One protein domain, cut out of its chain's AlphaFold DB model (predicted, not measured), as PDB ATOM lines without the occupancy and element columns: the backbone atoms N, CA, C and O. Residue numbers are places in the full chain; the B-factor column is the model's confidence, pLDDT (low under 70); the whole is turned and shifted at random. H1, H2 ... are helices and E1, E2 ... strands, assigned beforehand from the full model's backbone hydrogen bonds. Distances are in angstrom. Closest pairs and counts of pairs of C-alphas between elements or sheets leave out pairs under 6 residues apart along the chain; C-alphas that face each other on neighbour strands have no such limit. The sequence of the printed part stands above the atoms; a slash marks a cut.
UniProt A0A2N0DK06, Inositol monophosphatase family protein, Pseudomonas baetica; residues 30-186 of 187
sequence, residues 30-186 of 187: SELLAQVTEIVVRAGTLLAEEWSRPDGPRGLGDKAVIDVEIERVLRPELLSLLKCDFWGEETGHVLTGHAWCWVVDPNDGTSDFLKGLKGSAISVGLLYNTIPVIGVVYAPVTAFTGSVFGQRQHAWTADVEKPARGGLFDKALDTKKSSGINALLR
ATOM      1  N   SER A  30     154.385 178.003 139.937       87.25
ATOM      2  CA  SER A  30     155.457 177.603 139.027       87.25
ATOM      3  C   SER A  30     156.429 178.759 138.808       87.25
ATOM      4  O   SER A  30     157.643 178.585 138.933       87.25
ATOM      5  N   GLU A  31     155.904 179.954 138.533       90.81
ATOM      6  CA  GLU A  31     156.721 181.162 138.396       90.81
ATOM      7  C   GLU A  31     157.410 181.521 139.720       90.81
ATOM      8  O   GLU A  31     158.597 181.862 139.746       90.81
ATOM      9  N   LEU A  32     156.693 181.390 140.839       93.06
ATOM     10  CA  LEU A  32     157.234 181.653 142.167       93.06
ATOM     11  C   LEU A  32     158.331 180.647 142.538       93.06
ATOM     12  O   LEU A  32     159.374 181.054 143.043       93.06
ATOM     13  N   LEU A  33     158.152 179.354 142.240       90.44
ATOM     14  CA  LEU A  33     159.181 178.333 142.461       90.44
ATOM     15  C   LEU A  33     160.469 178.663 141.699       90.44
ATOM     16  O   LEU A  33     161.555 178.528 142.265       90.44
ATOM     17  N   ALA A  34     160.364 179.092 140.437       90.75
ATOM     18  CA  ALA A  34     161.525 179.461 139.629       90.75
ATOM     19  C   ALA A  34     162.294 180.641 140.248       90.75
ATOM     20  O   ALA A  34     163.514 180.569 140.399       90.75
ATOM     21  N   GLN A  35     161.581 181.679 140.692       96.12
ATOM     22  CA  GLN A  35     162.182 182.852 141.336       96.12
ATOM     23  C   GLN A  35     162.822 182.511 142.690       96.12
ATOM     24  O   GLN A  35     163.963 182.890 142.946       96.12
ATOM     25  N   VAL A  36     162.131 181.743 143.542       95.25
ATOM     26  CA  VAL A  36     162.671 181.288 144.838       95.25
ATOM     27  C   VAL A  36     163.918 180.435 144.629       95.25
ATOM     28  O   VAL A  36     164.910 180.602 145.331       95.25
ATOM     29  N   THR A  37     163.890 179.545 143.639       92.12
ATOM     30  CA  THR A  37     165.040 178.714 143.278       92.12
ATOM     31  C   THR A  37     166.256 179.566 142.932       92.12
ATOM     32  O   THR A  37     167.348 179.300 143.430       92.12
ATOM     33  N   GLU A  38     166.078 180.606 142.117       94.88
ATOM     34  CA  GLU A  38     167.166 181.506 141.741       94.88
ATOM     35  C   GLU A  38     167.745 182.240 142.961       94.88
ATOM     36  O   GLU A  38     168.963 182.255 143.147       94.88
ATOM     37  N   ILE A  39     166.881 182.777 143.830       97.62
ATOM     38  CA  ILE A  39     167.278 183.437 145.086       97.62
ATOM     39  C   ILE A  39     168.115 182.489 145.955       97.62
ATOM     40  O   ILE A  39     169.201 182.853 146.408       97.62
ATOM     41  N   VAL A  40     167.635 181.261 146.165       94.62
ATOM     42  CA  VAL A  40     168.297 180.267 147.022       94.62
ATOM     43  C   VAL A  40     169.644 179.830 146.440       94.62
ATOM     44  O   VAL A  40     170.622 179.717 147.181       94.62
ATOM     45  N   VAL A  41     169.734 179.630 145.122       93.19
ATOM     46  CA  VAL A  41     171.000 179.286 144.457       93.19
ATOM     47  C   VAL A  41     172.017 180.421 144.598       93.19
ATOM     48  O   VAL A  41     173.172 180.163 144.942       93.19
ATOM     49  N   ARG A  42     171.597 181.681 144.410       95.81
ATOM     50  CA  ARG A  42     172.472 182.844 144.638       95.81
ATOM     51  C   ARG A  42     172.960 182.894 146.085       95.81
ATOM     52  O   ARG A  42     174.168 182.985 146.303       95.81
ATOM     53  N   ALA A  43     172.060 182.759 147.059       96.06
ATOM     54  CA  ALA A  43     172.408 182.738 148.480       96.06
ATOM     55  C   ALA A  43     173.380 181.597 148.836       96.06
ATOM     56  O   ALA A  43     174.283 181.785 149.648       96.06
ATOM     57  N   GLY A  44     173.274 180.442 148.172       93.56
ATOM     58  CA  GLY A  44     174.191 179.317 148.378       93.56
ATOM     59  C   GLY A  44     175.636 179.587 147.953       93.56
ATOM     60  O   GLY A  44     176.536 178.870 148.389       93.56
ATOM     61  N   THR A  45     175.891 180.649 147.183       95.12
ATOM     62  CA  THR A  45     177.260 181.109 146.898       95.12
ATOM     63  C   THR A  45     177.943 181.585 148.181       95.12
ATOM     64  O   THR A  45     179.078 181.197 148.437       95.12
ATOM     65  N   LEU A  46     177.225 182.312 149.046       96.69
ATOM     66  CA  LEU A  46     177.734 182.785 150.340       96.69
ATOM     67  C   LEU A  46     178.098 181.612 151.257       96.69
ATOM     68  O   LEU A  46     179.156 181.600 151.882       96.69
ATOM     69  N   LEU A  47     177.240 180.589 151.291       94.44
ATOM     70  CA  LEU A  47     177.469 179.379 152.078       94.44
ATOM     71  C   LEU A  47     178.714 178.612 151.596       94.44
ATOM     72  O   LEU A  47     179.514 178.146 152.408       94.44
ATOM     73  N   ALA A  48     178.907 178.506 150.277       93.94
ATOM     74  CA  ALA A  48     180.079 177.859 149.684       93.94
ATOM     75  C   ALA A  48     181.380 178.641 149.915       93.94
ATOM     76  O   ALA A  48     182.423 178.040 150.191       93.94
ATOM     77  N   GLU A  49     181.326 179.969 149.802       95.50
ATOM     78  CA  GLU A  49     182.458 180.856 150.068       95.50
ATOM     79  C   GLU A  49     182.877 180.785 151.534       95.50
ATOM     80  O   GLU A  49     184.063 180.621 151.822       95.50
ATOM     81  N   GLU A  50     181.913 180.821 152.458       96.69
ATOM     82  CA  GLU A  50     182.180 180.667 153.886       96.69
ATOM     83  C   GLU A  50     182.794 179.296 154.198       96.69
ATOM     84  O   GLU A  50     183.760 179.211 154.958       96.69
ATOM     85  N   TRP A  51     182.280 178.228 153.580       94.38
ATOM     86  CA  TRP A  51     182.842 176.890 153.752       94.38
ATOM     87  C   TRP A  51     184.301 176.791 153.296       94.38
ATOM     88  O   TRP A  51     185.103 176.085 153.905       94.38
ATOM     89  N   SER A  52     184.649 177.512 152.230       93.81
ATOM     90  CA  SER A  52     185.959 177.440 151.571       93.81
ATOM     91  C   SER A  52     187.016 178.362 152.191       93.81
ATOM     92  O   SER A  52     188.118 178.487 151.649       93.81
ATOM     93  N   ARG A  53     186.706 179.037 153.302       95.06
ATOM     94  CA  ARG A  53     187.641 179.940 153.982       95.06
ATOM     95  C   ARG A  53     188.899 179.193 154.454       95.06
ATOM     96  O   ARG A  53     188.776 178.086 154.977       95.06
ATOM     97  N   PRO A  54     190.098 179.804 154.371       94.31
ATOM     98  CA  PRO A  54     191.341 179.168 154.822       94.31
ATOM     99  C   PRO A  54     191.333 178.753 156.299       94.31
ATOM    100  O   PRO A  54     191.858 177.699 156.642       94.31
ATOM    101  N   ASP A  55     190.698 179.560 157.151       94.44
ATOM    102  CA  ASP A  55     190.579 179.311 158.596       94.44
ATOM    103  C   ASP A  55     189.355 178.446 158.954       94.44
ATOM    104  O   ASP A  55     189.045 178.247 160.127       94.44
ATOM    105  N   GLY A  56     188.644 177.947 157.938       93.50
ATOM    106  CA  GLY A  56     187.345 177.308 158.079       93.50
ATOM    107  C   GLY A  56     186.193 178.301 158.297       93.50
ATOM    108  O   GLY A  56     186.395 179.523 158.339       93.50
ATOM    109  N   PRO A  57     184.959 177.781 158.407       95.88
ATOM    110  CA  PRO A  57     183.774 178.610 158.560       95.88
ATOM    111  C   PRO A  57     183.737 179.310 159.918       95.88
ATOM    112  O   PRO A  57     184.059 178.725 160.953       95.88
ATOM    113  N   ARG A  58     183.293 180.567 159.931       97.19
ATOM    114  CA  ARG A  58     183.139 181.354 161.155       97.19
ATOM    115  C   ARG A  58     181.928 180.869 161.942       97.19
ATOM    116  O   ARG A  58     180.807 180.851 161.438       97.19
ATOM    117  N   GLY A  59     182.130 180.604 163.224       94.81
ATOM    118  CA  GLY A  59     181.052 180.306 164.158       94.81
ATOM    119  C   GLY A  59     181.558 179.683 165.445       94.81
ATOM    120  O   GLY A  59     182.755 179.459 165.618       94.81
ATOM    121  N   LEU A  60     180.633 179.421 166.361       89.50
ATOM    122  CA  LEU A  60     180.927 178.770 167.630       89.50
ATOM    123  C   LEU A  60     179.746 177.898 168.052       89.50
ATOM    124  O   LEU A  60     178.595 178.318 167.970       89.50
ATOM    125  N   GLY A  61     180.047 176.697 168.549       87.44
ATOM    126  CA  GLY A  61     179.026 175.752 168.987       87.44
ATOM    127  C   GLY A  61     178.182 175.267 167.813       87.44
ATOM    128  O   GLY A  61     178.676 174.548 166.948       87.44
ATOM    129  N   ASP A  62     176.908 175.640 167.808       84.19
ATOM    130  CA  ASP A  62     175.912 175.260 166.811       84.19
ATOM    131  C   ASP A  62     175.459 176.418 165.914       84.19
ATOM    132  O   ASP A  62     174.514 176.224 165.157       84.19
ATOM    133  N   LYS A  63     176.146 177.571 165.960       91.06
ATOM    134  CA  LYS A  63     175.814 178.773 165.179       91.06
ATOM    135  C   LYS A  63     176.962 179.215 164.287       91.06
ATOM    136  O   LYS A  63     178.047 179.530 164.796       91.06
ATOM    137  N   ALA A  64     176.727 179.293 162.980       96.12
ATOM    138  CA  ALA A  64     177.665 179.905 162.056       96.12
ATOM    139  C   ALA A  64     177.276 181.363 161.792       96.12
ATOM    140  O   ALA A  64     176.108 181.736 161.746       96.12
ATOM    141  N   VAL A  65     178.279 182.223 161.622       97.56
ATOM    142  CA  VAL A  65     178.044 183.653 161.350       97.56
ATOM    143  C   VAL A  65     177.296 183.834 160.024       97.56
ATOM    144  O   VAL A  65     176.470 184.738 159.898       97.56
ATOM    145  N   ILE A  66     177.553 182.939 159.067       97.44
ATOM    146  CA  ILE A  66     176.937 182.946 157.740       97.44
ATOM    147  C   ILE A  66     175.428 182.684 157.771       97.44
ATOM    148  O   ILE A  66     174.730 183.148 156.876       97.44
ATOM    149  N   ASP A  67     174.912 182.021 158.810       97.06
ATOM    150  CA  ASP A  67     173.491 181.673 158.931       97.06
ATOM    151  C   ASP A  67     172.650 182.965 158.972       97.06
ATOM    152  O   ASP A  67     171.747 183.189 158.162       97.06
ATOM    153  N   VAL A  68     173.050 183.905 159.837       97.69
ATOM    154  CA  VAL A  68     172.429 185.236 159.950       97.69
ATOM    155  C   VAL A  68     172.639 186.072 158.680       97.69
ATOM    156  O   VAL A  68     171.755 186.837 158.289       97.69
ATOM    157  N   GLU A  69     173.814 185.983 158.050       98.31
ATOM    158  CA  GLU A  69     174.143 186.742 156.834       98.31
ATOM    159  C   GLU A  69     173.267 186.298 155.649       98.31
ATOM    160  O   GLU A  69     172.689 187.147 154.968       98.31
ATOM    161  N   ILE A  70     173.085 184.988 155.459       98.19
ATOM    162  CA  ILE A  70     172.212 184.411 154.431       98.19
ATOM    163  C   ILE A  70     170.750 184.777 154.692       98.19
ATOM    164  O   ILE A  70     170.071 185.251 153.782       98.19
ATOM    165  N   GLU A  71     170.247 184.625 155.921       98.00
ATOM    166  CA  GLU A  71     168.836 184.918 156.201       98.00
ATOM    167  C   GLU A  71     168.496 186.406 155.992       98.00
ATOM    168  O   GLU A  71     167.404 186.742 155.523       98.00
ATOM    169  N   ARG A  72     169.449 187.311 156.258       97.88
ATOM    170  CA  ARG A  72     169.307 188.751 155.973       97.88
ATOM    171  C   ARG A  72     169.212 189.072 154.483       97.88
ATOM    172  O   ARG A  72     168.613 190.092 154.148       97.88
ATOM    173  N   VAL A  73     169.774 188.233 153.615       97.69
ATOM    174  CA  VAL A  73     169.617 188.333 152.155       97.69
ATOM    175  C   VAL A  73     168.285 187.716 151.722       97.69
ATOM    176  O   VAL A  73     167.510 188.354 151.014       97.69
ATOM    177  N   LEU A  74     167.968 186.513 152.211       98.19
ATOM    178  CA  LEU A  74     166.760 185.781 151.824       98.19
ATOM    179  C   LEU A  74     165.470 186.515 152.210       98.19
ATOM    180  O   LEU A  74     164.563 186.636 151.389       98.19
ATOM    181  N   ARG A  75     165.369 187.018 153.446       98.31
ATOM    182  CA  ARG A  75     164.139 187.629 153.975       98.31
ATOM    183  C   ARG A  75     163.568 188.745 153.082       98.31
ATOM    184  O   ARG A  75     162.400 188.636 152.706       98.31
ATOM    185  N   PRO A  76     164.307 189.818 152.741       98.31
ATOM    186  CA  PRO A  76     163.766 190.889 151.907       98.31
ATOM    187  C   PRO A  76     163.456 190.439 150.473       98.31
ATOM    188  O   PRO A  76     162.470 190.912 149.907       98.31
ATOM    189  N   GLU A  77     164.237 189.526 149.888       98.44
ATOM    190  CA  GLU A  77     163.979 189.026 148.530       98.44
ATOM    191  C   GLU A  77     162.695 188.182 148.484       98.44
ATOM    192  O   GLU A  77     161.810 188.450 147.672       98.44
ATOM    193  N   LEU A  78     162.523 187.245 149.421       98.19
ATOM    194  CA  LEU A  78     161.319 186.409 149.518       98.19
ATOM    195  C   LEU A  78     160.057 187.236 149.805       98.19
ATOM    196  O   LEU A  78     159.020 187.034 149.170       98.19
ATOM    197  N   LEU A  79     160.145 188.219 150.708       97.75
ATOM    198  CA  LEU A  79     159.031 189.131 150.998       97.75
ATOM    199  C   LEU A  79     158.716 190.090 149.840       97.75
ATOM    200  O   LEU A  79     157.603 190.613 149.767       97.75
ATOM    201  N   SER A  80     159.671 190.322 148.935       97.69
ATOM    202  CA  SER A  80     159.431 191.071 147.699       97.69
ATOM    203  C   SER A  80     158.667 190.238 146.669       97.69
ATOM    204  O   SER A  80     157.834 190.800 145.960       97.69
ATOM    205  N   LEU A  81     158.894 188.917 146.622       96.38
ATOM    206  CA  LEU A  81     158.127 187.997 145.773       96.38
ATOM    207  C   LEU A  81     156.687 187.816 146.265       96.38
ATOM    208  O   LEU A  81     155.742 187.843 145.479       96.38
ATOM    209  N   LEU A  82     156.517 187.635 147.575       96.00
ATOM    210  CA  LEU A  82     155.213 187.497 148.210       96.00
ATOM    211  C   LEU A  82     155.254 188.126 149.600       96.00
ATOM    212  O   LEU A  82     155.908 187.613 150.507       96.00
ATOM    213  N   LYS A  83     154.513 189.224 149.772       96.62
ATOM    214  CA  LYS A  83     154.347 189.883 151.071       96.62
ATOM    215  C   LYS A  83     153.441 189.035 151.954       96.62
ATOM    216  O   LYS A  83     152.235 188.983 151.728       96.62
ATOM    217  N   CYS A  84     154.024 188.373 152.942       95.44
ATOM    218  CA  CYS A  84     153.317 187.489 153.854       95.44
ATOM    219  C   CYS A  84     154.057 187.379 155.196       95.44
ATOM    220  O   CYS A  84     155.006 188.126 155.445       95.44
ATOM    221  N   ASP A  85     153.610 186.473 156.066       97.25
ATOM    222  CA  ASP A  85     154.330 186.171 157.301       97.25
ATOM    223  C   ASP A  85     155.682 185.499 156.991       97.25
ATOM    224  O   ASP A  85     155.885 184.906 155.928       97.25
ATOM    225  N   PHE A  86     156.626 185.600 157.924       97.31
ATOM    226  CA  PHE A  86     157.964 185.029 157.765       97.31
ATOM    227  C   PHE A  86     158.427 184.374 159.059       97.31
ATOM    228  O   PHE A  86     158.371 184.988 160.125       97.31
ATOM    229  N   TRP A  87     158.973 183.171 158.939       96.88
ATOM    230  CA  TRP A  87     159.614 182.417 160.001       96.88
ATOM    231  C   TRP A  87     161.044 182.066 159.592       96.88
ATOM    232  O   TRP A  87     161.252 181.233 158.716       96.88
ATOM    233  N   GLY A  88     162.031 182.676 160.242       94.56
ATOM    234  CA  GLY A  88     163.440 182.325 160.072       94.56
ATOM    235  C   GLY A  88     164.032 181.715 161.333       94.56
ATOM    236  O   GLY A  88     163.605 182.053 162.442       94.56
ATOM    237  N   GLU A  89     165.002 180.823 161.162       93.00
ATOM    238  CA  GLU A  89     165.752 180.225 162.268       93.00
ATOM    239  C   GLU A  89     166.611 181.261 163.007       93.00
ATOM    240  O   GLU A  89     166.637 181.279 164.239       93.00
ATOM    241  N   GLU A  90     167.249 182.180 162.276       93.81
ATOM    242  CA  GLU A  90     168.305 183.039 162.818       93.81
ATOM    243  C   GLU A  90     167.840 184.445 163.191       93.81
ATOM    244  O   GLU A  90     168.297 185.021 164.182       93.81
ATOM    245  N   THR A  91     166.930 185.035 162.411       91.94
ATOM    246  CA  THR A  91     166.453 186.414 162.633       91.94
ATOM    247  C   THR A  91     165.029 186.477 163.189       91.94
ATOM    248  O   THR A  91     164.453 187.560 163.309       91.94
ATOM    249  N   GLY A  92     164.474 185.330 163.590       91.12
ATOM    250  CA  GLY A  92     163.169 185.208 164.235       91.12
ATOM    251  C   GLY A  92     161.994 185.269 163.258       91.12
ATOM    252  O   GLY A  92     162.130 185.048 162.053       91.12
ATOM    253  N   HIS A  93     160.804 185.578 163.772       90.94
ATOM    254  CA  HIS A  93     159.564 185.505 163.002       90.94
ATOM    255  C   HIS A  93     158.689 186.755 163.139       90.94
ATOM    256  O   HIS A  93     158.734 187.467 164.141       90.94
ATOM    257  N   VAL A  94     157.862 186.991 162.119       90.50
ATOM    258  CA  VAL A  94     156.749 187.947 162.124       90.50
ATOM    259  C   VAL A  94     155.511 187.183 161.673       90.50
ATOM    260  O   VAL A  94     155.421 186.800 160.508       90.50
ATOM    261  N   LEU A  95     154.597 186.936 162.614       91.38
ATOM    262  CA  LEU A  95     153.372 186.164 162.407       91.38
ATOM    263  C   LEU A  95     152.166 187.047 162.724       91.38
ATOM    264  O   LEU A  95     151.903 187.367 163.883       91.38
ATOM    265  N   THR A  96     151.454 187.469 161.688       92.06
ATOM    266  CA  THR A  96     150.269 188.331 161.774       92.06
ATOM    267  C   THR A  96     148.963 187.543 161.660       92.06
ATOM    268  O   THR A  96     147.887 188.105 161.864       92.06
ATOM    269  N   GLY A  97     149.051 186.242 161.361       87.44
ATOM    270  CA  GLY A  97     147.908 185.397 161.009       87.44
ATOM    271  C   GLY A  97     147.632 185.400 159.504       87.44
ATOM    272  O   GLY A  97     146.525 185.069 159.077       87.44
ATOM    273  N   HIS A  98     148.619 185.796 158.697       90.94
ATOM    274  CA  HIS A  98     148.508 185.770 157.250       90.94
ATOM    275  C   HIS A  98     148.398 184.318 156.755       90.94
ATOM    276  O   HIS A  98     149.061 183.419 157.268       90.94
ATOM    277  N   ALA A  99     147.575 184.072 155.729       90.00
ATOM    278  CA  ALA A  99     147.377 182.715 155.205       90.00
ATOM    279  C   ALA A  99     148.665 182.124 154.611       90.00
ATOM    280  O   ALA A  99     148.866 180.915 154.638       90.00
ATOM    281  N   TRP A 100     149.537 182.970 154.067       93.94
ATOM    282  CA  TRP A 100     150.840 182.569 153.540       93.94
ATOM    283  C   TRP A 100     151.955 182.828 154.548       93.94
ATOM    284  O   TRP A 100     151.922 183.866 155.213       93.94
ATOM    285  N   CYS A 101     152.948 181.943 154.604       95.88
ATOM    286  CA  CYS A 101     154.124 182.110 155.455       95.88
ATOM    287  C   CYS A 101     155.375 181.516 154.794       95.88
ATOM    288  O   CYS A 101     155.370 180.342 154.414       95.88
ATOM    289  N   TRP A 102     156.437 182.313 154.672       97.31
ATOM    290  CA  TRP A 102     157.769 181.807 154.332       97.31
ATOM    291  C   TRP A 102     158.407 181.159 155.557       97.31
ATOM    292  O   TRP A 102     158.380 181.738 156.639       97.31
ATOM    293  N   VAL A 103     159.030 179.998 155.378       96.06
ATOM    294  CA  VAL A 103     159.835 179.336 156.409       96.06
ATOM    295  C   VAL A 103     161.240 179.114 155.872       96.06
ATOM    296  O   VAL A 103     161.398 178.584 154.772       96.06
ATOM    297  N   VAL A 104     162.248 179.551 156.622       96.06
ATOM    298  CA  VAL A 104     163.642 179.589 156.177       96.06
ATOM    299  C   VAL A 104     164.563 179.011 157.246       96.06
ATOM    300  O   VAL A 104     164.521 179.438 158.398       96.06
ATOM    301  N   ASP A 105     165.412 178.084 156.817       95.44
ATOM    302  CA  ASP A 105     166.630 177.653 157.502       95.44
ATOM    303  C   ASP A 105     167.806 177.975 156.548       95.44
ATOM    304  O   ASP A 105     167.887 177.418 155.441       95.44
ATOM    305  N   PRO A 106     168.666 178.949 156.898       95.25
ATOM    306  CA  PRO A 106     169.753 179.402 156.037       95.25
ATOM    307  C   PRO A 106     170.929 178.414 155.959       95.25
ATOM    308  O   PRO A 106     171.792 178.600 155.098       95.25
ATOM    309  N   ASN A 107     170.994 177.407 156.836       94.38
ATOM    310  CA  ASN A 107     172.075 176.427 156.909       94.38
ATOM    311  C   ASN A 107     171.642 175.151 157.661       94.38
ATOM    312  O   ASN A 107     172.077 174.875 158.784       94.38
ATOM    313  N   ASP A 108     170.874 174.295 156.991       87.62
ATOM    314  CA  ASP A 108     170.543 172.978 157.514       87.62
ATOM    315  C   ASP A 108     171.822 172.134 157.544       87.62
ATOM    316  O   ASP A 108     172.391 171.760 156.510       87.62
ATOM    317  N   GLY A 109     172.317 171.890 158.758       89.25
ATOM    318  CA  GLY A 109     173.589 171.217 159.006       89.25
ATOM    319  C   GLY A 109     174.692 172.088 159.614       89.25
ATOM    320  O   GLY A 109     175.838 171.636 159.619       89.25
ATOM    321  N   THR A 110     174.391 173.260 160.197       90.94
ATOM    322  CA  THR A 110     175.381 174.175 160.822       90.94
ATOM    323  C   THR A 110     176.460 173.480 161.658       90.94
ATOM    324  O   THR A 110     177.646 173.785 161.554       90.94
ATOM    325  N   SER A 111     176.088 172.505 162.492       91.19
ATOM    326  CA  SER A 111     177.043 171.819 163.372       91.19
ATOM    327  C   SER A 111     178.079 170.994 162.610       91.19
ATOM    328  O   SER A 111     179.205 170.846 163.078       91.19
ATOM    329  N   ASP A 112     177.706 170.420 161.471       90.38
ATOM    330  CA  ASP A 112     178.616 169.655 160.620       90.38
ATOM    331  C   ASP A 112     179.374 170.588 159.672       90.38
ATOM    332  O   ASP A 112     180.581 170.421 159.494       90.38
ATOM    333  N   PHE A 113     178.717 171.648 159.193       93.00
ATOM    334  CA  PHE A 113     179.342 172.758 158.480       93.00
ATOM    335  C   PHE A 113     180.529 173.344 159.261       93.00
ATOM    336  O   PHE A 113     181.640 173.382 158.738       93.00
ATOM    337  N   LEU A 114     180.345 173.689 160.542       94.19
ATOM    338  CA  LEU A 114     181.400 174.236 161.411       94.19
ATOM    339  C   LEU A 114     182.558 173.261 161.677       94.19
ATOM    340  O   LEU A 114     183.653 173.687 162.034       94.19
ATOM    341  N   LYS A 115     182.349 171.954 161.485       92.50
ATOM    342  CA  LYS A 115     183.412 170.935 161.554       92.50
ATOM    343  C   LYS A 115     184.126 170.736 160.210       92.50
ATOM    344  O   LYS A 115     184.943 169.825 160.091       92.50
ATOM    345  N   GLY A 116     183.791 171.527 159.190       90.12
ATOM    346  CA  GLY A 116     184.297 171.374 157.825       90.12
ATOM    347  C   GLY A 116     183.708 170.172 157.081       90.12
ATOM    348  O   GLY A 116     184.220 169.783 156.030       90.12
ATOM    349  N   LEU A 117     182.638 169.561 157.599       89.19
ATOM    350  CA  LEU A 117     181.951 168.471 156.917       89.19
ATOM    351  C   LEU A 117     181.041 169.029 155.819       89.19
ATOM    352  O   LEU A 117     180.569 170.165 155.865       89.19
ATOM    353  N   LYS A 118     180.823 168.210 154.792       86.25
ATOM    354  CA  LYS A 118     179.972 168.534 153.644       86.25
ATOM    355  C   LYS A 118     178.534 168.095 153.910       86.25
ATOM    356  O   LYS A 118     178.316 167.176 154.692       86.25
ATOM    357  N   GLY A 119     177.583 168.673 153.181       80.69
ATOM    358  CA  GLY A 119     176.159 168.330 153.274       80.69
ATOM    359  C   GLY A 119     175.268 169.442 153.823       80.69
ATOM    360  O   GLY A 119     174.064 169.240 153.887       80.69
ATOM    361  N   SER A 120     175.847 170.594 154.164       89.06
ATOM    362  CA  SER A 120     175.105 171.806 154.512       89.06
ATOM    363  C   SER A 120     174.249 172.296 153.337       89.06
ATOM    364  O   SER A 120     174.683 172.231 152.175       89.06
ATOM    365  N   ALA A 121     173.035 172.754 153.643       90.31
ATOM    366  CA  ALA A 121     172.056 173.190 152.658       90.31
ATOM    367  C   ALA A 121     171.281 174.435 153.103       90.31
ATOM    368  O   ALA A 121     171.059 174.655 154.281       90.31
ATOM    369  N   ILE A 122     170.813 175.221 152.138       92.88
ATOM    370  CA  ILE A 122     169.811 176.264 152.359       92.88
ATOM    371  C   ILE A 122     168.433 175.655 152.112       92.88
ATOM    372  O   ILE A 122     168.210 175.077 151.042       92.88
ATOM    373  N   SER A 123     167.514 175.831 153.059       93.56
ATOM    374  CA  SER A 123     166.147 175.311 153.001       93.56
ATOM    375  C   SER A 123     165.123 176.447 153.073       93.56
ATOM    376  O   SER A 123     165.054 177.192 154.047       93.56
ATOM    377  N   VAL A 124     164.288 176.567 152.039       95.06
ATOM    378  CA  VAL A 124     163.202 177.557 151.956       95.06
ATOM    379  C   VAL A 124     161.888 176.863 151.619       95.06
ATOM    380  O   VAL A 124     161.800 176.103 150.657       95.06
ATOM    381  N   GLY A 125     160.845 177.153 152.391       93.00
ATOM    382  CA  GLY A 125     159.487 176.673 152.161       93.00
ATOM    383  C   GLY A 125     158.463 177.802 152.135       93.00
ATOM    384  O   GLY A 125     158.611 178.801 152.834       93.00
ATOM    385  N   LEU A 126     157.399 177.621 151.353       94.88
ATOM    386  CA  LEU A 126     156.190 178.444 151.427       94.88
ATOM    387  C   LEU A 126     155.042 177.604 151.960       94.88
ATOM    388  O   LEU A 126     154.775 176.517 151.439       94.88
ATOM    389  N   LEU A 127     154.330 178.137 152.944       90.25
ATOM    390  CA  LEU A 127     153.114 177.549 153.485       90.25
ATOM    391  C   LEU A 127     151.889 178.355 153.053       90.25
ATOM    392  O   LEU A 127     151.951 179.581 152.999       90.25
ATOM    393  N   TYR A 128     150.771 177.668 152.829       88.94
ATOM    394  CA  TYR A 128     149.432 178.237 152.723       88.94
ATOM    395  C   TYR A 128     148.514 177.567 153.749       88.94
ATOM    396  O   TYR A 128     148.304 176.360 153.696       88.94
ATOM    397  N   ASN A 129     147.973 178.335 154.694       86.75
ATOM    398  CA  ASN A 129     147.225 177.846 155.856       86.75
ATOM    399  C   ASN A 129     147.943 176.674 156.537       86.75
ATOM    400  O   ASN A 129     147.366 175.602 156.675       86.75
ATOM    401  N   THR A 130     149.223 176.886 156.864       84.81
ATOM    402  CA  THR A 130     150.158 175.905 157.456       84.81
ATOM    403  C   THR A 130     150.484 174.675 156.597       84.81
ATOM    404  O   THR A 130     151.322 173.864 156.985       84.81
ATOM    405  N   ILE A 131     149.921 174.561 155.391       85.00
ATOM    406  CA  ILE A 131     150.203 173.474 154.448       85.00
ATOM    407  C   ILE A 131     151.361 173.880 153.524       85.00
ATOM    408  O   ILE A 131     151.257 174.913 152.861       85.00
ATOM    409  N   PRO A 132     152.438 173.086 153.407       82.88
ATOM    410  CA  PRO A 132     153.518 173.370 152.467       82.88
ATOM    411  C   PRO A 132     153.069 173.301 151.006       82.88
ATOM    412  O   PRO A 132     152.444 172.325 150.589       82.88
ATOM    413  N   VAL A 133     153.430 174.319 150.223       85.81
ATOM    414  CA  VAL A 133     153.088 174.428 148.793       85.81
ATOM    415  C   VAL A 133     154.298 174.672 147.888       85.81
ATOM    416  O   VAL A 133     154.256 174.281 146.724       85.81
ATOM    417  N   ILE A 134     155.393 175.230 148.416       88.94
ATOM    418  CA  ILE A 134     156.711 175.293 147.756       88.94
ATOM    419  C   ILE A 134     157.767 174.768 148.725       88.94
ATOM    420  O   ILE A 134     157.715 175.077 149.916       88.94
ATOM    421  N   GLY A 135     158.743 174.025 148.204       87.06
ATOM    422  CA  GLY A 135     159.988 173.730 148.904       87.06
ATOM    423  C   GLY A 135     161.192 173.829 147.969       87.06
ATOM    424  O   GLY A 135     161.158 173.331 146.842       87.06
ATOM    425  N   VAL A 136     162.262 174.453 148.445       88.06
ATOM    426  CA  VAL A 136     163.559 174.531 147.774       88.06
ATOM    427  C   VAL A 136     164.637 174.179 148.787       88.06
ATOM    428  O   VAL A 136     164.751 174.827 149.822       88.06
ATOM    429  N   VAL A 137     165.425 173.153 148.474       87.88
ATOM    430  CA  VAL A 137     166.608 172.757 149.239       87.88
ATOM    431  C   VAL A 137     167.802 172.769 148.299       87.88
ATOM    432  O   VAL A 137     167.800 172.100 147.257       87.88
ATOM    433  N   TYR A 138     168.832 173.524 148.663       88.19
ATOM    434  CA  TYR A 138     170.039 173.664 147.865       88.19
ATOM    435  C   TYR A 138     171.276 173.410 148.712       88.19
ATOM    436  O   TYR A 138     171.557 174.153 149.644       88.19
ATOM    437  N   ALA A 139     172.030 172.371 148.359       89.44
ATOM    438  CA  ALA A 139     173.292 172.030 148.996       89.44
ATOM    439  C   ALA A 139     174.443 172.427 148.056       89.44
ATOM    440  O   ALA A 139     174.749 171.679 147.117       89.44
ATOM    441  N   PRO A 140     175.082 173.592 148.263       86.31
ATOM    442  CA  PRO A 140     176.202 174.026 147.432       86.31
ATOM    443  C   PRO A 140     177.515 173.320 147.808       86.31
ATOM    444  O   PRO A 140     178.410 173.195 146.972       86.31
ATOM    445  N   VAL A 141     177.618 172.804 149.039       79.56
ATOM    446  CA  VAL A 141     178.801 172.113 149.571       79.56
ATOM    447  C   VAL A 141     178.517 170.617 149.700       79.56
ATOM    448  O   VAL A 141     178.180 170.106 150.769       79.56
ATOM    449  N   THR A 142     178.644 169.878 148.599       67.94
ATOM    450  CA  THR A 142     178.315 168.444 148.554       67.94
ATOM    451  C   THR A 142     179.551 167.549 148.534       67.94
ATOM    452  O   THR A 142     180.604 167.857 147.957       67.94
ATOM    453  N   ALA A 143     179.432 166.383 149.170       53.66
ATOM    454  CA  ALA A 143     180.366 165.289 148.955       53.66
ATOM    455  C   ALA A 143     180.051 164.637 147.601       53.66
ATOM    456  O   ALA A 143     178.985 164.048 147.434       53.66
ATOM    457  N   PHE A 144     180.971 164.728 146.638       48.12
ATOM    458  CA  PHE A 144     180.896 163.943 145.409       48.12
ATOM    459  C   PHE A 144     182.029 162.913 145.387       48.12
ATOM    460  O   PHE A 144     183.207 163.259 145.462       48.12
ATOM    461  N   THR A 145     181.662 161.635 145.299       41.41
ATOM    462  CA  THR A 145     182.548 160.516 144.956       41.41
ATOM    463  C   THR A 145     182.531 160.351 143.435       41.41
ATOM    464  O   THR A 145     181.640 159.695 142.900       41.41
ATOM    465  N   GLY A 146     183.466 160.985 142.723       37.81
ATOM    466  CA  GLY A 146     183.576 160.907 141.258       37.81
ATOM    467  C   GLY A 146     183.947 162.242 140.603       37.81
ATOM    468  O   GLY A 146     183.763 163.300 141.183       37.81
ATOM    469  N   SER A 147     184.508 162.204 139.396       34.81
ATOM    470  CA  SER A 147     185.206 163.327 138.740       34.81
ATOM    471  C   SER A 147     184.304 164.449 138.172       34.81
ATOM    472  O   SER A 147     184.605 164.998 137.112       34.81
ATOM    473  N   VAL A 148     183.207 164.808 138.844       40.91
ATOM    474  CA  VAL A 148     182.316 165.922 138.473       40.91
ATOM    475  C   VAL A 148     181.942 166.690 139.743       40.91
ATOM    476  O   VAL A 148     181.432 166.100 140.692       40.91
ATOM    477  N   PHE A 149     182.191 168.000 139.789       35.56
ATOM    478  CA  PHE A 149     181.731 168.868 140.880       35.56
ATOM    479  C   PHE A 149     180.190 168.959 140.842       35.56
ATOM    480  O   PHE A 149     179.636 169.762 140.100       35.56
ATOM    481  N   GLY A 150     179.483 168.089 141.570       43.16
ATOM    482  CA  GLY A 150     178.017 168.013 141.528       43.16
ATOM    483  C   GLY A 150     177.342 168.745 142.687       43.16
ATOM    484  O   GLY A 150     177.225 168.178 143.771       43.16
ATOM    485  N   GLN A 151     176.847 169.963 142.465       51.59
ATOM    486  CA  GLN A 151     175.885 170.603 143.375       51.59
ATOM    487  C   GLN A 151     174.581 169.782 143.418       51.59
ATOM    488  O   GLN A 151     174.200 169.185 142.407       51.59
ATOM    489  N   ARG A 152     173.897 169.714 144.573       55.91
ATOM    490  CA  ARG A 152     172.581 169.057 144.684       55.91
ATOM    491  C   ARG A 152     171.498 170.095 144.926       55.91
ATOM    492  O   ARG A 152     171.591 170.894 145.852       55.91
ATOM    493  N   GLN A 153     170.458 170.027 144.108       50.88
ATOM    494  CA  GLN A 153     169.300 170.901 144.177       50.88
ATOM    495  C   GLN A 153     168.033 170.050 144.118       50.88
ATOM    496  O   GLN A 153     167.892 169.202 143.235       50.88
ATOM    497  N   HIS A 154     167.113 170.292 145.047       57.22
ATOM    498  CA  HIS A 154     165.776 169.713 145.047       57.22
ATOM    499  C   HIS A 154     164.755 170.848 145.163       57.22
ATOM    500  O   HIS A 154     164.794 171.629 146.109       57.22
ATOM    501  N   ALA A 155     163.855 170.947 144.187       54.25
ATOM    502  CA  ALA A 155     162.830 171.983 144.110       54.25
ATOM    503  C   ALA A 155     161.498 171.334 143.721       54.25
ATOM    504  O   ALA A 155     161.467 170.471 142.840       54.25
ATOM    505  N   TRP A 156     160.413 171.702 144.399       63.19
ATOM    506  CA  TRP A 156     159.095 171.112 144.175       63.19
ATOM    507  C   TRP A 156     157.964 172.062 144.558       63.19
ATOM    508  O   TRP A 156     158.092 172.885 145.466       63.19
ATOM    509  N   THR A 157     156.835 171.901 143.874       41.34
ATOM    510  CA  THR A 157     155.539 172.478 144.240       41.34
ATOM    511  C   THR A 157     154.593 171.354 144.653       41.34
ATOM    512  O   THR A 157     154.558 170.314 143.991       41.34
ATOM    513  N   ALA A 158     153.798 171.551 145.704       49.78
ATOM    514  CA  ALA A 158     152.659 170.677 145.976       49.78
ATOM    515  C   ALA A 158     151.422 171.180 145.219       49.78
ATOM    516  O   ALA A 158     151.248 172.381 145.016       49.78
ATOM    517  N   ASP A 159     150.553 170.257 144.817       38.50
ATOM    518  CA  ASP A 159     149.256 170.593 144.238       38.50
ATOM    519  C   ASP A 159     148.330 171.099 145.360       38.50
ATOM    520  O   ASP A 159     148.056 170.376 146.322       38.50
ATOM    521  N   VAL A 160     147.870 172.352 145.277       40.66
ATOM    522  CA  VAL A 160     147.089 173.024 146.341       40.66
ATOM    523  C   VAL A 160     145.743 172.321 146.580       40.66
ATOM    524  O   VAL A 160     145.171 172.408 147.667       40.66
ATOM    525  N   GLU A 161     145.255 171.562 145.591       33.00
ATOM    526  CA  GLU A 161     144.028 170.760 145.687       33.00
ATOM    527  C   GLU A 161     144.260 169.345 146.247       33.00
ATOM    528  O   GLU A 161     143.313 168.672 146.666       33.00
ATOM    529  N   LYS A 162     145.517 168.887 146.303       36.59
ATOM    530  CA  LYS A 162     145.929 167.587 146.851       36.59
ATOM    531  C   LYS A 162     147.170 167.770 147.726       36.59
ATOM    532  O   LYS A 162     148.273 167.411 147.302       36.59
ATOM    533  N   PRO A 163     147.007 168.287 148.958       39.09
ATOM    534  CA  PRO A 163     148.121 168.405 149.886       39.09
ATOM    535  C   PRO A 163     148.791 167.040 150.039       39.09
ATOM    536  O   PRO A 163     148.105 166.029 150.220       39.09
ATOM    537  N   ALA A 164     150.122 167.006 149.953       40.59
ATOM    538  CA  ALA A 164     150.894 165.800 150.204       40.59
ATOM    539  C   ALA A 164     150.621 165.329 151.644       40.59
ATOM    540  O   ALA A 164     151.234 165.801 152.598       40.59
ATOM    541  N   ARG A 165     149.659 164.415 151.822       39.09
ATOM    542  CA  ARG A 165     149.442 163.721 153.093       39.09
ATOM    543  C   ARG A 165     150.490 162.627 153.215       39.09
ATOM    544  O   ARG A 165     150.303 161.543 152.671       39.09
ATOM    545  N   GLY A 166     151.551 162.934 153.958       49.41
ATOM    546  CA  GLY A 166     152.593 161.994 154.351       49.41
ATOM    547  C   GLY A 166     153.540 161.590 153.218       49.41
ATOM    548  O   GLY A 166     153.131 161.254 152.109       49.41
ATOM    549  N   GLY A 167     154.837 161.564 153.529       37.75
ATOM    550  CA  GLY A 167     155.763 160.641 152.864       37.75
ATOM    551  C   GLY A 167     156.825 161.208 151.918       37.75
ATOM    552  O   GLY A 167     157.700 160.438 151.517       37.75
ATOM    553  N   LEU A 168     156.835 162.513 151.617       39.38
ATOM    554  CA  LEU A 168     157.963 163.151 150.906       39.38
ATOM    555  C   LEU A 168     158.541 164.360 151.659       39.38
ATOM    556  O   LEU A 168     159.759 164.454 151.782       39.38
ATOM    557  N   PHE A 169     157.687 165.207 152.254       38.75
ATOM    558  CA  PHE A 169     158.118 166.303 153.140       38.75
ATOM    559  C   PHE A 169     158.717 165.754 154.442       38.75
ATOM    560  O   PHE A 169     159.769 166.220 154.864       38.75
ATOM    561  N   ASP A 170     158.126 164.687 155.000       36.72
ATOM    562  CA  ASP A 170     158.689 163.984 156.159       36.72
ATOM    563  C   ASP A 170     160.102 163.475 155.866       36.72
ATOM    564  O   ASP A 170     160.969 163.626 156.703       36.72
ATOM    565  N   LYS A 171     160.373 162.943 154.663       33.22
ATOM    566  CA  LYS A 171     161.687 162.370 154.309       33.22
ATOM    567  C   LYS A 171     162.747 163.408 153.948       33.22
ATOM    568  O   LYS A 171     163.919 163.163 154.208       33.22
ATOM    569  N   ALA A 172     162.360 164.537 153.350       35.47
ATOM    570  CA  ALA A 172     163.281 165.647 153.093       35.47
ATOM    571  C   ALA A 172     163.674 166.382 154.390       35.47
ATOM    572  O   ALA A 172     164.752 166.954 154.457       35.47
ATOM    573  N   LEU A 173     162.823 166.309 155.421       38.47
ATOM    574  CA  LEU A 173     163.043 166.849 156.766       38.47
ATOM    575  C   LEU A 173     163.569 165.803 157.781       38.47
ATOM    576  O   LEU A 173     163.828 166.147 158.939       38.47
ATOM    577  N   ASP A 174     163.737 164.535 157.379       33.72
ATOM    578  CA  ASP A 174     164.200 163.412 158.224       33.72
ATOM    579  C   ASP A 174     165.720 163.184 158.146       33.72
ATOM    580  O   ASP A 174     166.234 162.073 158.281       33.72
ATOM    581  N   THR A 175     166.483 164.261 157.980       32.84
ATOM    582  CA  THR A 175     167.901 164.290 158.350       32.84
ATOM    583  C   THR A 175     168.093 165.215 159.548       32.84
ATOM    584  O   THR A 175     168.620 166.309 159.459       32.84
ATOM    585  N   LYS A 176     167.659 164.739 160.721       31.53
ATOM    586  CA  LYS A 176     168.088 165.173 162.070       31.53
ATOM    587  C   LYS A 176     167.858 166.620 162.558       31.53
ATOM    588  O   LYS A 176     168.115 166.825 163.745       31.53
ATOM    589  N   LYS A 177     167.339 167.585 161.791       38.78
ATOM    590  CA  LYS A 177     167.189 168.978 162.294       38.78
ATOM    591  C   LYS A 177     165.871 169.701 161.994       38.78
ATOM    592  O   LYS A 177     165.758 170.903 162.172       38.78
ATOM    593  N   SER A 178     164.799 168.975 161.708       38.72
ATOM    594  CA  SER A 178     163.457 169.541 161.498       38.72
ATOM    595  C   SER A 178     162.745 170.087 162.753       38.72
ATOM    596  O   SER A 178     161.518 170.185 162.770       38.72
ATOM    597  N   SER A 179     163.464 170.462 163.814       41.47
ATOM    598  CA  SER A 179     162.862 170.952 165.064       41.47
ATOM    599  C   SER A 179     162.047 172.239 164.870       41.47
ATOM    600  O   SER A 179     160.997 172.371 165.497       41.47
ATOM    601  N   GLY A 180     162.465 173.143 163.975       37.44
ATOM    602  CA  GLY A 180     161.749 174.392 163.682       37.44
ATOM    603  C   GLY A 180     160.486 174.199 162.833       37.44
ATOM    604  O   GLY A 180     159.401 174.630 163.223       37.44
ATOM    605  N   ILE A 181     160.596 173.492 161.703       38.66
ATOM    606  CA  ILE A 181     159.479 173.283 160.760       38.66
ATOM    607  C   ILE A 181     158.420 172.325 161.340       38.66
ATOM    608  O   ILE A 181     157.220 172.568 161.203       38.66
ATOM    609  N   ASN A 182     158.825 171.275 162.068       36.44
ATOM    610  CA  ASN A 182     157.875 170.348 162.699       36.44
ATOM    611  C   ASN A 182     157.116 170.959 163.884       36.44
ATOM    612  O   ASN A 182     156.041 170.463 164.223       36.44
ATOM    613  N   ALA A 183     157.647 172.004 164.529       36.78
ATOM    614  CA  ALA A 183     156.949 172.703 165.608       36.78
ATOM    615  C   ALA A 183     155.747 173.519 165.097       36.78
ATOM    616  O   ALA A 183     154.780 173.698 165.837       36.78
ATOM    617  N   LEU A 184     155.785 173.969 163.838       38.16
ATOM    618  CA  LEU A 184     154.699 174.706 163.187       38.16
ATOM    619  C   LEU A 184     153.587 173.780 162.667       38.16
ATOM    620  O   LEU A 184     152.423 174.153 162.681       38.16
ATOM    621  N   LEU A 185     153.928 172.550 162.268       36.19
ATOM    622  CA  LEU A 185     152.962 171.537 161.812       36.19
ATOM    623  C   LEU A 185     152.212 170.827 162.960       36.19
ATOM    624  O   LEU A 185     151.333 170.007 162.702       36.19
ATOM    625  N   ARG A 186     152.580 171.092 164.224       33.91
ATOM    626  CA  ARG A 186     152.016 170.447 165.430       33.91
ATOM    627  C   ARG A 186     151.146 171.369 166.300       33.91
ATOM    628  O   ARG A 186     150.674 170.902 167.336       33.91
TER     629      ARG A 186
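Overview. This is residues 30 to 186 of the 187 residues of the protein "Inositol monophosphatase family protein" of Pseudomonas baetica (UniProt A0A2N0DK06). A twisted wall of five strands has two long helices, H1 and H2, side by side as a hairpin over one face. After the edge strand E5 comes a tail with the short helices H4 and H5, which only graze the sheet, while the short helix H3 is off it. The 157 printed residues hold five named helices and five named strands, in the order H1 H2 E1 E2 H3 E3 E4 E5 H4 H5. The sheet, E1 E2 E3 E4 E5, is mixed, and the class is mixed helices and strands. The whole is compact, with a radius of gyration of the C-alphas of 15.3 A and spans of 46 by 32 by 28 A.

Arrangement. H1, residues 30 to 51, and H2, residues 65 to 81, form a helical hairpin: they touch at a shallow tilt of 17 degrees, opposite ways, closest at the C-alphas of Ala 43 and Ile 70, 6.2 A. E1, residues 85 to 88, is parallel to E2, residues 100 to 108, with N 87 and O 102 within hydrogen-bond range at 2.8 A. E3, residues 121 to 128, is antiparallel to E2, with N 103 and O 125 at 2.8 A. E3, E4, residues 131 to 139, and E5, residues 152 to 157, form a meander, each strand the antiparallel neighbour of the one before, with N 124 and O 136 at 2.9 A and N 137 and O 154 at 2.9 A. E4 bends by 57 degrees at residue 134. H1 and H2 lie on the same face of the sheet, two layers in all. H1, at a height of 7.9 A over the sheet, is over E3, E4 and E5; its closest C-alphas to E4 are Thr 37 and Val 136, 6.3 A. H2, at a height of 8.3 A, is over E2 and only just over E1, with 3 of its C-alphas falling on E1, and runs along the strands at 21 degrees to E2 on the local plane. H3, residues 110 to 113, is not on the sheet. H4, residues 169 to 172, and H5, residues 179 to 184, are apart. O i to N i+4 pairs are within hydrogen-bond range in 15 of 18 for H1, 11 of 13 for H2 and 0 of 2 for H5, where 2 of 3 O i to N i+3 pairs are; H3 and H4 are too short for an i+4 pair.

Along the chain. H1 begins at C-alpha 30, (155.457, 177.603, 139.027), and is 31.1 A long; H2 is 25.7 A. E2 is 22.3 A, E3 23.2 A, E4 23.8 A and E5 17.4 A. H5 ends at C-alpha 184, (154.699, 174.706, 163.187).

Size, cuts and confidence. The C-alphas of Asp 55 and Glu 161, the two farthest apart, are 49.1 A apart. The printed part has no cut. Long links join H1 to H2, E1 to E2, E4 to E5 and E5 to H4. Mean pLDDT of the printed part is 78.2; residues 142 to 186 are under 70.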